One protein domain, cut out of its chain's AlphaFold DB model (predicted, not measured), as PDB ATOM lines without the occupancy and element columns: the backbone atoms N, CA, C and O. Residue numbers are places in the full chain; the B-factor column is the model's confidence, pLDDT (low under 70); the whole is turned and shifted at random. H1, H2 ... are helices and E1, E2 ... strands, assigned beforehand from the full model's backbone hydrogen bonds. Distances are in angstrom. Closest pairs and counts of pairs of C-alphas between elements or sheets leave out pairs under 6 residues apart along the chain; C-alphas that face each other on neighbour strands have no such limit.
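This is residues 609 to 701 and 710 to 725 of the 977 residues of the protein "EAL domain-containing protein" of Sphingomonas chungangi (UniProt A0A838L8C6). The printed part is a small closed barrel of six strands, with H2 packed on its outside, over E4. After E6 a long loop, residues 672 to 690, leads away from the barrel to the short helix H1, which is not on it. There are 109 residues with six named strands and then two named helices, in the order E1 to E6, H1, H2. Round the ring run E1, E2, E3, E6, E5, E4 and back to E1, each neighbour pair antiparallel; the class is mixed, helices and strands. The whole is compact, with a radius of gyration of the C-alphas of 13.1 A and spans of 34 by 34 by 21 A.

Find C-alpha 609 at (5.454, 0.833, 130.887); from there E1 runs to residue 614, 16.1 A. E2, residues 617 to 627, covers 24.9 A and bends by 84 degrees at residue 624. E3 is residues 630 to 634, 13.4 A, and E4 residues 644 to 648, 13.3 A. E5, residues 654 to 663, covers 23.9 A and bends by 70 degrees at residue 660. E6, residues 666 to 671, ends with C-alpha 671 at (4.820, -10.790, 117.886), 16.0 A from its first. H1 is residues 691 to 695, 6.4 A; H2, residues 717 to 724, spans 10.5 A and ends with C-alpha 724 at (19.414, -13.525, 122.212).

Begin with the hairpin E1 and E2, where N 612 and O 619 are 2.8 A apart. The pairing of E2 is staggered: residues 617 to 622 pair with E1 and 622 to 627 with E3, with N 624 and O 632 at 2.8 A. E3 and E6 have N 633 and O 667 at 2.9 A. In the hairpin E5 and E6, look at N 668 and O 661, 2.8 A; in the hairpin E4 and E5, at N 657 and O 645, 2.8 A. The ring closes between E4 and E1, with N 611 and O 648 at 2.8 A. E1 E2 E3 and E4 E5 E6 are meanders, each strand the antiparallel neighbour of the one before; E1 to E4 and E3 to E6 are Greek keys, a meander of three strands plus a fourth, the first antiparallel beside the fourth. H2 is on the barrel, outside it, at a height of 9.1 A; it lies over E4 and, only just, over E5, with 3 of its C-alphas on E5. It runs slantwise to the strands, at 36 degrees to E4 on the local plane; the closest C-alphas of E4 and H2, those of Met 645 and Val 717, are 6.6 A apart. H1 and H2 are apart. In H1 and H2 every O i to N i+4 pair is within hydrogen-bond range.

The C-alphas farthest apart, those of Asn 680 and Ser 714, are 37.9 A apart. The link E6 to H1 is long, with 19 residues, and within it residues 676 to 677 pair antiparallel with 683 to 684. Residues 702 to 709 are not printed; C-alphas 701 and 710 are 12.4 A apart across the cut. The mean pLDDT of the printed part is 71.3, and 42 residues are under 70, among them 690 to 701 and 710 to 725.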
ATOM      1  N   LYS A 609       4.230   0.271 131.487       74.31
ATOM      2  CA  LYS A 609       5.454   0.833 130.887       74.31
ATOM      3  C   LYS A 609       6.358  -0.313 130.424       74.31
ATOM      4  O   LYS A 609       6.556  -1.264 131.172       74.31
ATOM      5  N   ALA A 610       6.901  -0.200 129.222       78.75
ATOM      6  CA  ALA A 610       7.784  -1.179 128.595       78.75
ATOM      7  C   ALA A 610       8.886  -0.464 127.795       78.75
ATOM      8  O   ALA A 610       8.775   0.729 127.498       78.75
ATOM      9  N   GLY A 611       9.938  -1.191 127.439       79.31
ATOM     10  CA  GLY A 611      10.919  -0.765 126.448       79.31
ATOM     11  C   GLY A 611      10.494  -1.143 125.030       79.31
ATOM     12  O   GLY A 611       9.850  -2.170 124.819       79.31
ATOM     13  N   ALA A 612      10.883  -0.331 124.052       80.75
ATOM     14  CA  ALA A 612      10.857  -0.665 122.634       80.75
ATOM     15  C   ALA A 612      12.206  -0.295 122.007       80.75
ATOM     16  O   ALA A 612      12.583   0.876 121.990       80.75
ATOM     17  N   ILE A 613      12.922  -1.289 121.486       79.75
ATOM     18  CA  ILE A 613      14.183  -1.117 120.764       79.75
ATOM     19  C   ILE A 613      13.859  -1.050 119.273       79.75
ATOM     20  O   ILE A 613      13.326  -2.012 118.716       79.75
ATOM     21  N   VAL A 614      14.171   0.081 118.638       75.25
ATOM     22  CA  VAL A 614      13.923   0.329 117.210       75.25
ATOM     23  C   VAL A 614      15.201   0.884 116.583       75.25
ATOM     24  O   VAL A 614      15.717   1.913 117.016       75.25
ATOM     25  N   GLY A 615      15.747   0.193 115.579       72.31
ATOM     26  CA  GLY A 615      17.098   0.475 115.083       72.31
ATOM     27  C   GLY A 615      18.147   0.297 116.189       72.31
ATOM     28  O   GLY A 615      18.309  -0.798 116.719       72.31
ATOM     29  N   ASN A 616      18.822   1.386 116.557       65.31
ATOM     30  CA  ASN A 616      19.839   1.408 117.617       65.31
ATOM     31  C   ASN A 616      19.390   2.246 118.837       65.31
ATOM     32  O   ASN A 616      20.225   2.716 119.611       65.31
ATOM     33  N   PHE A 617      18.084   2.501 118.985       66.00
ATOM     34  CA  PHE A 617      17.539   3.387 120.016       66.00
ATOM     35  C   PHE A 617      16.568   2.661 120.943       66.00
ATOM     36  O   PHE A 617      15.668   1.947 120.493       66.00
ATOM     37  N   TYR A 618      16.728   2.899 122.246       74.75
ATOM     38  CA  TYR A 618      15.794   2.446 123.272       74.75
ATOM     39  C   TYR A 618      14.748   3.532 123.557       74.75
ATOM     40  O   TYR A 618      15.072   4.653 123.965       74.75
ATOM     41  N   HIS A 619      13.473   3.194 123.377       75.19
ATOM     42  CA  HIS A 619      12.337   4.076 123.629       75.19
ATOM     43  C   HIS A 619      11.467   3.539 124.769       75.19
ATOM     44  O   HIS A 619      11.107   2.365 124.792       75.19
ATOM     45  N   GLY A 620      11.065   4.411 125.694       75.94
ATOM     46  CA  GLY A 620      10.030   4.082 126.675       75.94
ATOM     47  C   GLY A 620       8.643   4.146 126.034       75.94
ATOM     48  O   GLY A 620       8.251   5.195 125.525       75.94
ATOM     49  N   VAL A 621       7.892   3.048 126.087       80.69
ATOM     50  CA  VAL A 621       6.530   2.942 125.544       80.69
ATOM     51  C   VAL A 621       5.535   2.537 126.625       80.69
ATOM     52  O   VAL A 621       5.886   1.966 127.654       80.69
ATOM     53  N   THR A 622       4.260   2.832 126.394       79.06
ATOM     54  CA  THR A 622       3.151   2.344 127.219       79.06
ATOM     55  C   THR A 622       2.362   1.329 126.411       79.06
ATOM     56  O   THR A 622       1.739   1.672 125.408       79.06
ATOM     57  N   ILE A 623       2.374   0.071 126.843       80.69
ATOM     58  CA  ILE A 623       1.401  -0.918 126.376       80.69
ATOM     59  C   ILE A 623       0.025  -0.430 126.840       80.69
ATOM     60  O   ILE A 623      -0.110   0.057 127.961       80.69
ATOM     61  N   ARG A 624      -0.969  -0.514 125.953       74.00
ATOM     62  CA  ARG A 624      -2.387  -0.204 126.213       74.00
ATOM     63  C   ARG A 624      -3.288  -1.430 126.101       74.00
ATOM     64  O   ARG A 624      -4.362  -1.453 126.689       74.00
ATOM     65  N   ASN A 625      -2.901  -2.399 125.271       75.56
ATOM     66  CA  ASN A 625      -3.579  -3.687 125.137       75.56
ATOM     67  C   ASN A 625      -2.543  -4.780 124.870       75.56
ATOM     68  O   ASN A 625      -1.644  -4.557 124.057       75.56
ATOM     69  N   LEU A 626      -2.720  -5.955 125.474       79.00
ATOM     70  CA  LEU A 626      -1.901  -7.147 125.249       79.00
ATOM     71  C   LEU A 626      -2.778  -8.347 124.852       79.00
ATOM     72  O   LEU A 626      -3.947  -8.437 125.237       79.00
ATOM     73  N   SER A 627      -2.209  -9.243 124.051       74.81
ATOM     74  CA  SER A 627      -2.775 -10.529 123.629       74.81
ATOM     75  C   SER A 627      -1.638 -11.489 123.267       74.81
ATOM     76  O   SER A 627      -0.517 -11.032 123.056       74.81
ATOM     77  N   GLU A 628      -1.908 -12.791 123.151       73.31
ATOM     78  CA  GLU A 628      -0.884 -13.809 122.838       73.31
ATOM     79  C   GLU A 628      -0.060 -13.484 121.583       73.31
ATOM     80  O   GLU A 628       1.127 -13.786 121.532       73.31
ATOM     81  N   THR A 629      -0.675 -12.856 120.576       75.69
ATOM     82  CA  THR A 629      -0.087 -12.630 119.245       75.69
ATOM     83  C   THR A 629       0.338 -11.187 118.975       75.69
ATOM     84  O   THR A 629       0.893 -10.902 117.913       75.69
ATOM     85  N   GLY A 630       0.108 -10.252 119.898       83.31
ATOM     86  CA  GLY A 630       0.492  -8.857 119.686       83.31
ATOM     87  C   GLY A 630       0.008  -7.877 120.747       83.31
ATOM     88  O   GLY A 630      -0.739  -8.222 121.668       83.31
ATOM     89  N   ALA A 631       0.403  -6.617 120.573       84.81
ATOM     90  CA  ALA A 631       0.089  -5.520 121.482       84.81
ATOM     91  C   ALA A 631      -0.366  -4.249 120.749       84.81
ATOM     92  O   ALA A 631      -0.099  -4.035 119.564       84.81
ATOM     93  N   LEU A 632      -1.040  -3.367 121.488       83.50
ATOM     94  CA  LEU A 632      -1.148  -1.950 121.146       83.50
ATOM     95  C   LEU A 632      -0.213  -1.176 122.073       83.50
ATOM     96  O   LEU A 632      -0.426  -1.189 123.285       83.50
ATOM     97  N   ILE A 633       0.775  -0.495 121.501       84.94
ATOM     98  CA  ILE A 633       1.737   0.352 122.212       84.94
ATOM     99  C   ILE A 633       1.516   1.826 121.859       84.94
ATOM    100  O   ILE A 633       0.992   2.152 120.794       84.94
ATOM    101  N   ASP A 634       1.896   2.714 122.770       80.44
ATOM    102  CA  ASP A 634       1.745   4.166 122.676       80.44
ATOM    103  C   ASP A 634       3.023   4.861 123.165       80.44
ATOM    104  O   ASP A 634       3.637   4.411 124.134       80.44
ATOM    105  N   GLY A 635       3.422   5.950 122.506       65.00
ATOM    106  CA  GLY A 635       4.623   6.727 122.850       65.00
ATOM    107  C   GLY A 635       5.752   6.709 121.812       65.00
ATOM    108  O   GLY A 635       6.749   7.396 122.010       65.00
ATOM    109  N   LEU A 636       5.591   5.997 120.692       66.88
ATOM    110  CA  LEU A 636       6.501   6.083 119.541       66.88
ATOM    111  C   LEU A 636       6.023   7.166 118.560       66.88
ATOM    112  O   LEU A 636       4.840   7.504 118.523       66.88
ATOM    113  N   MET A 637       6.941   7.727 117.766       59.62
ATOM    114  CA  MET A 637       6.570   8.535 116.593       59.62
ATOM    115  C   MET A 637       6.097   7.627 115.446       59.62
ATOM    116  O   MET A 637       6.118   6.404 115.585       59.62
ATOM    117  N   GLU A 638       5.625   8.201 114.336       65.94
ATOM    118  CA  GLU A 638       5.054   7.418 113.233       65.94
ATOM    119  C   GLU A 638       6.104   6.504 112.574       65.94
ATOM    120  O   GLU A 638       6.893   6.934 111.738       65.94
ATOM    121  N   LEU A 639       6.106   5.231 112.977       69.81
ATOM    122  CA  LEU A 639       6.887   4.158 112.365       69.81
ATOM    123  C   LEU A 639       6.143   3.559 111.170       69.81
ATOM    124  O   LEU A 639       4.914   3.421 111.191       69.81
ATOM    125  N   GLU A 640       6.897   3.145 110.157       71.62
ATOM    126  CA  GLU A 640       6.355   2.473 108.980       71.62
ATOM    127  C   GLU A 640       5.824   1.069 109.319       71.62
ATOM    128  O   GLU A 640       6.310   0.367 110.211       71.62
ATOM    129  N   ALA A 641       4.794   0.628 108.594       74.69
ATOM    130  CA  ALA A 641       4.306  -0.739 108.725       74.69
ATOM    131  C   ALA A 641       5.342  -1.711 108.137       74.69
ATOM    132  O   ALA A 641       5.716  -1.600 106.974       74.69
ATOM    133  N   GLY A 642       5.780  -2.683 108.938       71.00
ATOM    134  CA  GLY A 642       6.855  -3.617 108.606       71.00
ATOM    135  C   GLY A 642       8.148  -3.410 109.401       71.00
ATOM    136  O   GLY A 642       8.979  -4.313 109.393       71.00
ATOM    137  N   THR A 643       8.315  -2.297 110.129       79.19
ATOM    138  CA  THR A 643       9.507  -2.075 110.969       79.19
ATOM    139  C   THR A 643       9.635  -3.160 112.058       79.19
ATOM    140  O   THR A 643       8.667  -3.374 112.804       79.19
ATOM    141  N   PRO A 644      10.793  -3.845 112.181       79.12
ATOM    142  CA  PRO A 644      11.079  -4.754 113.288       79.12
ATOM    143  C   PRO A 644      11.438  -3.974 114.563       79.12
ATOM    144  O   PRO A 644      12.069  -2.918 114.506       79.12
ATOM    145  N   MET A 645      11.037  -4.491 115.724       81.50
ATOM    146  CA  MET A 645      11.367  -3.921 117.035       81.50
ATOM    147  C   MET A 645      11.401  -4.992 118.127       81.50
ATOM    148  O   MET A 645      10.546  -5.875 118.146       81.50
ATOM    149  N   ILE A 646      12.329  -4.902 119.079       83.12
ATOM    150  CA  ILE A 646      12.250  -5.730 120.295       83.12
ATOM    151  C   ILE A 646      11.417  -4.967 121.323       83.12
ATOM    152  O   ILE A 646      11.739  -3.825 121.644       83.12
ATOM    153  N   LEU A 647      10.363  -5.585 121.850       83.19
ATOM    154  CA  LEU A 647       9.672  -5.092 123.037       83.19
ATOM    155  C   LEU A 647      10.247  -5.758 124.285       83.19
ATOM    156  O   LEU A 647      10.391  -6.977 124.328       83.19
ATOM    157  N   ASP A 648      10.549  -4.939 125.289       82.31
ATOM    158  CA  ASP A 648      11.055  -5.351 126.596       82.31
ATOM    159  C   ASP A 648       9.973  -5.112 127.656       82.31
ATOM    160  O   ASP A 648       9.635  -3.968 127.974       82.31
ATOM    161  N   PHE A 649       9.399  -6.187 128.199       76.12
ATOM    162  CA  PHE A 649       8.402  -6.099 129.273       76.12
ATOM    163  C   PHE A 649       9.035  -5.913 130.670       76.12
ATOM    164  O   PHE A 649       8.305  -5.737 131.655       76.12
ATOM    165  N   GLY A 650      10.368  -5.921 130.753       69.69
ATOM    166  CA  GLY A 650      11.159  -5.962 131.978       69.69
ATOM    167  C   GLY A 650      11.531  -7.388 132.383       69.69
ATOM    168  O   GLY A 650      11.035  -8.366 131.824       69.69
ATOM    169  N   ASP A 651      12.419  -7.504 133.377       65.44
ATOM    170  CA  ASP A 651      12.828  -8.784 133.978       65.44
ATOM    171  C   ASP A 651      13.206  -9.857 132.929       65.44
ATOM    172  O   ASP A 651      12.737 -10.991 132.970       65.44
ATOM    173  N   GLY A 652      14.014  -9.483 131.928       66.81
ATOM    174  CA  GLY A 652      14.507 -10.404 130.892       66.81
ATOM    175  C   GLY A 652      13.501 -10.822 129.816       66.81
ATOM    176  O   GLY A 652      13.855 -11.634 128.958       66.81
ATOM    177  N   GLN A 653      12.269 -10.307 129.833       78.19
ATOM    178  CA  GLN A 653      11.220 -10.693 128.890       78.19
ATOM    179  C   GLN A 653      11.269  -9.849 127.609       78.19
ATOM    180  O   GLN A 653      10.552  -8.857 127.464       78.19
ATOM    181  N   LEU A 654      12.110 -10.277 126.666       82.00
ATOM    182  CA  LEU A 654      12.242  -9.676 125.338       82.00
ATOM    183  C   LEU A 654      11.411 -10.440 124.295       82.00
ATOM    184  O   LEU A 654      11.540 -11.658 124.169       82.00
ATOM    185  N   VAL A 655      10.600  -9.734 123.500       84.00
ATOM    186  CA  VAL A 655       9.874 -10.308 122.354       84.00
ATOM    187  C   VAL A 655      10.170  -9.542 121.067       84.00
ATOM    188  O   VAL A 655      10.128  -8.313 121.028       84.00
ATOM    189  N   GLY A 656      10.445 -10.270 119.987       83.12
ATOM    190  CA  GLY A 656      10.542  -9.696 118.649       83.12
ATOM    191  C   GLY A 656       9.145  -9.370 118.138       83.12
ATOM    192  O   GLY A 656       8.269 -10.235 118.137       83.12
ATOM    193  N   ALA A 657       8.921  -8.131 117.716       85.19
ATOM    194  CA  ALA A 657       7.653  -7.667 117.178       85.19
ATOM    195  C   ALA A 657       7.831  -6.943 115.834       85.19
ATOM    196  O   ALA A 657       8.903  -6.440 115.498       85.19
ATOM    197  N   THR A 658       6.759  -6.869 115.052       84.44
ATOM    198  CA  THR A 658       6.710  -6.127 113.788       84.44
ATOM    199  C   THR A 658       5.530  -5.165 113.801       84.44
ATOM    200  O   THR A 658       4.406  -5.552 114.135       84.44
ATOM    201  N   VAL A 659       5.758  -3.908 113.417       84.25
ATOM    202  CA  VAL A 659       4.687  -2.908 113.287       84.25
ATOM    203  C   VAL A 659       3.724  -3.333 112.178       84.25
ATOM    204  O   VAL A 659       4.130  -3.537 111.037       84.25
ATOM    205  N   ARG A 660       2.429  -3.455 112.489       81.88
ATOM    206  CA  ARG A 660       1.378  -3.788 111.506       81.88
ATOM    207  C   ARG A 660       0.462  -2.622 111.173       81.88
ATOM    208  O   ARG A 660      -0.138  -2.611 110.102       81.88
ATOM    209  N   ARG A 661       0.327  -1.655 112.079       74.75
ATOM    210  CA  ARG A 661      -0.452  -0.429 111.869       74.75
ATOM    211  C   ARG A 661       0.054   0.682 112.774       74.75
ATOM    212  O   ARG A 661       0.364   0.415 113.932       74.75
ATOM    213  N   THR A 662       0.015   1.911 112.285       77.56
ATOM    214  CA  THR A 662       0.418   3.106 113.033       77.56
ATOM    215  C   THR A 662      -0.700   4.142 112.947       77.56
ATOM    216  O   THR A 662      -1.405   4.217 111.942       77.56
ATOM    217  N   SER A 663      -0.929   4.884 114.027       70.06
ATOM    218  CA  SER A 663      -1.939   5.939 114.117       70.06
ATOM    219  C   SER A 663      -1.483   6.983 115.133       70.06
ATOM    220  O   SER A 663      -1.587   6.771 116.346       70.06
ATOM    221  N   ARG A 664      -0.964   8.120 114.648       71.94
ATOM    222  CA  ARG A 664      -0.353   9.165 115.483       71.94
ATOM    223  C   ARG A 664       0.767   8.573 116.361       71.94
ATOM    224  O   ARG A 664       1.756   8.085 115.837       71.94
ATOM    225  N   ARG A 665       0.606   8.585 117.692       72.06
ATOM    226  CA  ARG A 665       1.577   8.041 118.667       72.06
ATOM    227  C   ARG A 665       1.388   6.559 119.015       72.06
ATOM    228  O   ARG A 665       2.147   6.022 119.821       72.06
ATOM    229  N   GLN A 666       0.384   5.901 118.431       79.94
ATOM    230  CA  GLN A 666       0.065   4.501 118.705       79.94
ATOM    231  C   GLN A 666       0.512   3.585 117.568       79.94
ATOM    232  O   GLN A 666       0.209   3.843 116.402       79.94
ATOM    233  N   ALA A 667       1.131   2.461 117.922       80.00
ATOM    234  CA  ALA A 667       1.443   1.372 117.006       80.00
ATOM    235  C   ALA A 667       0.741   0.082 117.455       80.00
ATOM    236  O   ALA A 667       0.733  -0.283 118.631       80.00
ATOM    237  N   GLY A 668       0.121  -0.619 116.510       81.81
ATOM    238  CA  GLY A 668      -0.298  -2.005 116.680       81.81
ATOM    239  C   GLY A 668       0.797  -2.918 116.153       81.81
ATOM    240  O   GLY A 668       1.143  -2.831 114.972       81.81
ATOM    241  N   VAL A 669       1.316  -3.783 117.018       84.12
ATOM    242  CA  VAL A 669       2.434  -4.683 116.726       84.12
ATOM    243  C   VAL A 669       1.993  -6.139 116.829       84.12
ATOM    244  O   VAL A 669       1.147  -6.481 117.655       84.12
ATOM    245  N   GLU A 670       2.566  -6.987 115.985       82.50
ATOM    246  CA  GLU A 670       2.414  -8.446 116.024       82.50
ATOM    247  C   GLU A 670       3.720  -9.067 116.525       82.50
ATOM    248  O   GLU A 670       4.794  -8.602 116.143       82.50
ATOM    249  N   PHE A 671       3.643 -10.090 117.372       83.81
ATOM    250  CA  PHE A 671       4.820 -10.790 117.886       83.81
ATOM    251  C   PHE A 671       5.292 -11.880 116.913       83.81
ATOM    252  O   PHE A 671       4.484 -12.603 116.336       83.81
ATOM    253  N   GLY A 672       6.610 -12.031 116.758       71.88
ATOM    254  CA  GLY A 672       7.219 -13.100 115.958       71.88
ATOM    255  C   GLY A 672       7.077 -14.489 116.589       71.88
ATOM    256  O   GLY A 672       7.073 -15.490 115.878       71.88
ATOM    257  N   LEU A 673       6.907 -14.552 117.913       75.75
ATOM    258  CA  LEU A 673       6.525 -15.750 118.660       75.75
ATOM    259  C   LEU A 673       5.372 -15.400 119.610       75.75
ATOM    260  O   LEU A 673       5.435 -14.347 120.249       75.75
ATOM    261  N   PRO A 674       4.342 -16.255 119.744       73.88
ATOM    262  CA  PRO A 674       3.253 -15.989 120.666       73.88
ATOM    263  C   PRO A 674       3.730 -16.088 122.119       73.88
ATOM    264  O   PRO A 674       4.490 -16.999 122.478       73.88
ATOM    265  N   LEU A 675       3.247 -15.162 122.948       79.94
ATOM    266  CA  LEU A 675       3.411 -15.218 124.398       79.94
ATOM    267  C   LEU A 675       2.668 -16.434 124.971       79.94
ATOM    268  O   LEU A 675       1.731 -16.950 124.364       79.94
ATOM    269  N   VAL A 676       3.097 -16.887 126.145       80.06
ATOM    270  CA  VAL A 676       2.489 -18.004 126.882       80.06
ATOM    271  C   VAL A 676       1.909 -17.516 128.206       80.06
ATOM    272  O   VAL A 676       2.367 -16.510 128.749       80.06
ATOM    273  N   SER A 677       0.902 -18.224 128.721       74.94
ATOM    274  CA  SER A 677       0.292 -17.907 130.018       74.94
ATOM    275  C   SER A 677       1.336 -17.914 131.138       74.94
ATOM    276  O   SER A 677       2.170 -18.818 131.214       74.94
ATOM    277  N   ASP A 678       1.271 -16.922 132.026       75.25
ATOM    278  CA  ASP A 678       2.063 -16.889 133.262       75.25
ATOM    279  C   ASP A 678       1.473 -17.766 134.389       75.25
ATOM    280  O   ASP A 678       2.095 -17.908 135.446       75.25
ATOM    281  N   GLY A 679       0.294 -18.358 134.148       56.06
ATOM    282  CA  GLY A 679      -0.476 -19.165 135.099       56.06
ATOM    283  C   GLY A 679      -1.548 -18.386 135.877       56.06
ATOM    284  O   GLY A 679      -2.369 -18.982 136.570       56.06
ATOM    285  N   ASN A 680      -1.610 -17.058 135.727       62.38
ATOM    286  CA  ASN A 680      -2.597 -16.193 136.376       62.38
ATOM    287  C   ASN A 680      -3.348 -15.282 135.388       62.38
ATOM    288  O   ASN A 680      -3.707 -14.145 135.703       62.38
ATOM    289  N   GLY A 681      -3.551 -15.774 134.166       56.09
ATOM    290  CA  GLY A 681      -4.170 -15.033 133.069       56.09
ATOM    291  C   GLY A 681      -3.264 -13.974 132.434       56.09
ATOM    292  O   GLY A 681      -3.630 -13.438 131.394       56.09
ATOM    293  N   GLY A 682      -2.094 -13.674 133.001       66.12
ATOM    294  CA  GLY A 682      -1.092 -12.828 132.364       66.12
ATOM    295  C   GLY A 682      -0.368 -13.558 131.233       66.12
ATOM    296  O   GLY A 682      -0.518 -14.763 131.026       66.12
ATOM    297  N   LEU A 683       0.443 -12.812 130.486       76.62
ATOM    298  CA  LEU A 683       1.221 -13.322 129.361       76.62
ATOM    299  C   LEU A 683       2.701 -12.992 129.551       76.62
ATOM    300  O   LEU A 683       3.047 -11.858 129.879       76.62
ATOM    301  N   CYS A 684       3.561 -13.977 129.307       77.69
ATOM    302  CA  CYS A 684       5.013 -13.867 129.411       77.69
ATOM    303  C   CYS A 684       5.719 -14.486 128.197       77.69
ATOM    304  O   CYS A 684       5.127 -15.220 127.398       77.69
ATOM    305  N   THR A 685       7.003 -14.177 128.027       81.06
ATOM    306  CA  THR A 685       7.835 -14.784 126.982       81.06
ATOM    307  C   THR A 685       8.183 -16.237 127.328       81.06
ATOM    308  O   THR A 685       8.350 -16.594 128.493       81.06
ATOM    309  N   ARG A 686       8.328 -17.097 126.306       78.50
ATOM    310  CA  ARG A 686       8.687 -18.520 126.493       78.50
ATOM    311  C   ARG A 686      10.053 -18.724 127.147       78.50
ATOM    312  O   ARG A 686      10.248 -19.702 127.859       78.50
ATOM    313  N   GLN A 687      10.973 -17.802 126.889       78.19
ATOM    314  CA  GLN A 687      12.317 -17.751 127.453       78.19
ATOM    315  C   GLN A 687      12.559 -16.363 128.055       78.19
ATOM    316  O   GLN A 687      11.939 -15.379 127.639       78.19
ATOM    317  N   LYS A 688      13.456 -16.295 129.038       77.44
ATOM    318  CA  LYS A 688      13.838 -15.076 129.759       77.44
ATOM    319  C   LYS A 688      15.350 -14.893 129.652       77.44
ATOM    320  O   LYS A 688      16.110 -15.792 130.005       77.44
ATOM    321  N   VAL A 689      15.797 -13.734 129.174       73.19
ATOM    322  CA  VAL A 689      17.226 -13.410 129.071       73.19
ATOM    323  C   VAL A 689      17.775 -13.118 130.468       73.19
ATOM    324  O   VAL A 689      17.223 -12.304 131.205       73.19
ATOM    325  N   ALA A 690      18.866 -13.787 130.851       63.66
ATOM    326  CA  ALA A 690      19.456 -13.621 132.178       63.66
ATOM    327  C   ALA A 690      19.936 -12.165 132.410       63.66
ATOM    328  O   ALA A 690      20.588 -11.610 131.518       63.66
ATOM    329  N   PRO A 691      19.722 -11.557 133.597       62.19
ATOM    330  CA  PRO A 691      20.036 -10.142 133.844       62.19
ATOM    331  C   PRO A 691      21.483  -9.728 133.521       62.19
ATOM    332  O   PRO A 691      21.720  -8.660 132.960       62.19
ATOM    333  N   TYR A 692      22.460 -10.601 133.789       59.00
ATOM    334  CA  TYR A 692      23.864 -10.364 133.427       59.00
ATOM    335  C   TYR A 692      24.081 -10.244 131.906       59.00
ATOM    336  O   TYR A 692      24.882  -9.426 131.455       59.00
ATOM    337  N   LEU A 693      23.352 -11.016 131.093       59.62
ATOM    338  CA  LEU A 693      23.470 -10.949 129.634       59.62
ATOM    339  C   LEU A 693      22.918  -9.628 129.081       59.62
ATOM    340  O   LEU A 693      23.538  -9.065 128.181       59.62
ATOM    341  N   LEU A 694      21.839  -9.094 129.668       63.34
ATOM    342  CA  LEU A 694      21.332  -7.751 129.354       63.34
ATOM    343  C   LEU A 694      22.356  -6.664 129.709       63.34
ATOM    344  O   LEU A 694      22.668  -5.815 128.871       63.34
ATOM    345  N   ALA A 695      22.950  -6.739 130.905       60.34
ATOM    346  CA  ALA A 695      23.977  -5.796 131.348       60.34
ATOM    347  C   ALA A 695      25.206  -5.794 130.413       60.34
ATOM    348  O   ALA A 695      25.679  -4.734 130.009       60.34
ATOM    349  N   THR A 696      25.677  -6.969 129.971       57.47
ATOM    350  CA  THR A 696      26.774  -7.081 128.976       57.47
ATOM    351  C   THR A 696      26.386  -6.695 127.539       57.47
ATOM    352  O   THR A 696      27.227  -6.757 126.637       57.47
ATOM    353  N   ALA A 697      25.125  -6.339 127.289       55.75
ATOM    354  CA  ALA A 697      24.653  -5.782 126.022       55.75
ATOM    355  C   ALA A 697      24.355  -4.272 126.106       55.75
ATOM    356  O   ALA A 697      23.959  -3.685 125.105       55.75
ATOM    357  N   GLY A 698      24.560  -3.639 127.270       56.38
ATOM    358  CA  GLY A 698      24.337  -2.202 127.456       56.38
ATOM    359  C   GLY A 698      22.863  -1.785 127.468       56.38
ATOM    360  O   GLY A 698      22.569  -0.614 127.239       56.38
ATOM    361  N   LEU A 699      21.937  -2.719 127.712       58.19
ATOM    362  CA  LEU A 699      20.513  -2.410 127.840       58.19
ATOM    363  C   LEU A 699      20.211  -1.887 129.259       58.19
ATOM    364  O   LEU A 699      20.612  -2.535 130.231       58.19
ATOM    365  N   PRO A 700      19.525  -0.735 129.409       51.97
ATOM    366  CA  PRO A 700      19.218  -0.168 130.717       51.97
ATOM    367  C   PRO A 700      18.174  -1.012 131.459       51.97
ATOM    368  O   PRO A 700      17.199  -1.476 130.870       51.97
ATOM    369  N   ALA A 701      18.336  -1.167 132.774       47.34
ATOM    370  CA  ALA A 701      17.321  -1.810 133.603       47.34
ATOM    371  C   ALA A 701      16.069  -0.916 133.705       47.34
ATOM    372  O   ALA A 701      16.167   0.276 134.018       47.34
ATOM    373  N   ALA A 710      18.722   7.143 124.755       41.88
ATOM    374  CA  ALA A 710      20.029   6.481 124.785       41.88
ATOM    375  C   ALA A 710      20.226   5.592 123.545       41.88
ATOM    376  O   ALA A 710      19.348   4.797 123.190       41.88
ATOM    377  N   GLU A 711      21.403   5.695 122.923       43.62
ATOM    378  CA  GLU A 711      21.874   4.702 121.957       43.62
ATOM    379  C   GLU A 711      22.109   3.370 122.678       43.62
ATOM    380  O   GLU A 711      22.885   3.295 123.635       43.62
ATOM    381  N   THR A 712      21.480   2.295 122.200       46.50
ATOM    382  CA  THR A 712      21.873   0.936 122.581       46.50
ATOM    383  C   THR A 712      23.192   0.638 121.877       46.50
ATOM    384  O   THR A 712      23.222   0.444 120.662       46.50
ATOM    385  N   GLY A 713      24.299   0.688 122.621       52.16
ATOM    386  CA  GLY A 713      25.641   0.829 122.051       52.16
ATOM    387  C   GLY A 713      25.982  -0.165 120.932       52.16
ATOM    388  O   GLY A 713      26.060  -1.370 121.156       52.16
ATOM    389  N   SER A 714      26.285   0.361 119.741       48.78
ATOM    390  CA  SER A 714      26.850  -0.319 118.553       48.78
ATOM    391  C   SER A 714      26.099  -1.507 117.919       48.78
ATOM    392  O   SER A 714      26.463  -1.882 116.806       48.78
ATOM    393  N   LEU A 715      25.085  -2.088 118.565       53.62
ATOM    394  CA  LEU A 715      24.386  -3.292 118.093       53.62
ATOM    395  C   LEU A 715      22.983  -2.963 117.571       53.62
ATOM    396  O   LEU A 715      22.197  -2.323 118.269       53.62
ATOM    397  N   SER A 716      22.666  -3.437 116.364       63.22
ATOM    398  CA  SER A 716      21.340  -3.277 115.754       63.22
ATOM    399  C   SER A 716      20.297  -4.243 116.329       63.22
ATOM    400  O   SER A 716      20.642  -5.253 116.953       63.22
ATOM    401  N   VAL A 717      19.009  -3.972 116.073       63.75
ATOM    402  CA  VAL A 717      17.875  -4.861 116.414       63.75
ATOM    403  C   VAL A 717      18.140  -6.308 115.988       63.75
ATOM    404  O   VAL A 717      17.906  -7.239 116.756       63.75
ATOM    405  N   GLU A 718      18.656  -6.499 114.776       63.69
ATOM    406  CA  GLU A 718      18.942  -7.801 114.175       63.69
ATOM    407  C   GLU A 718      20.081  -8.520 114.910       63.69
ATOM    408  O   GLU A 718      19.975  -9.712 115.184       63.69
ATOM    409  N   GLN A 719      21.136  -7.797 115.299       62.53
ATOM    410  CA  GLN A 719      22.270  -8.354 116.044       62.53
ATOM    411  C   GLN A 719      21.905  -8.689 117.496       62.53
ATOM    412  O   GLN A 719      22.372  -9.692 118.036       62.53
ATOM    413  N   LEU A 720      21.056  -7.879 118.138       65.00
ATOM    414  CA  LEU A 720      20.502  -8.185 119.460       65.00
ATOM    415  C   LEU A 720      19.590  -9.417 119.394       65.00
ATOM    416  O   LEU A 720      19.665 -10.288 120.259       65.00
ATOM    417  N   ALA A 721      18.775  -9.525 118.347       62.66
ATOM    418  CA  ALA A 721      17.913 -10.677 118.135       62.66
ATOM    419  C   ALA A 721      18.690 -11.963 117.828       62.66
ATOM    420  O   ALA A 721      18.373 -12.999 118.407       62.66
ATOM    421  N   GLU A 722      19.748 -11.907 117.017       63.16
ATOM    422  CA  GLU A 722      20.649 -13.044 116.796       63.16
ATOM    423  C   GLU A 722      21.365 -13.454 118.097       63.16
ATOM    424  O   GLU A 722      21.376 -14.632 118.456       63.16
ATOM    425  N   ARG A 723      21.882 -12.483 118.868       64.94
ATOM    426  CA  ARG A 723      22.581 -12.717 120.147       64.94
ATOM    427  C   ARG A 723      21.687 -13.317 121.241       64.94
ATOM    428  O   ARG A 723      22.205 -14.010 122.116       64.94
ATOM    429  N   PHE A 724      20.381 -13.051 121.212       64.38
ATOM    430  CA  PHE A 724      19.414 -13.525 122.212       64.38
ATOM    431  C   PHE A 724      18.407 -14.567 121.689       64.38
ATOM    432  O   PHE A 724      17.528 -14.977 122.442       64.38
ATOM    433  N   GLY A 725      18.515 -15.013 120.431       57.56
ATOM    434  CA  GLY A 725      17.609 -16.007 119.837       57.56
ATOM    435  C   GLY A 725      16.179 -15.512 119.572       57.56
ATOM    436  O   GLY A 725      15.245 -16.310 119.522       57.56
TER     437      GLY A 725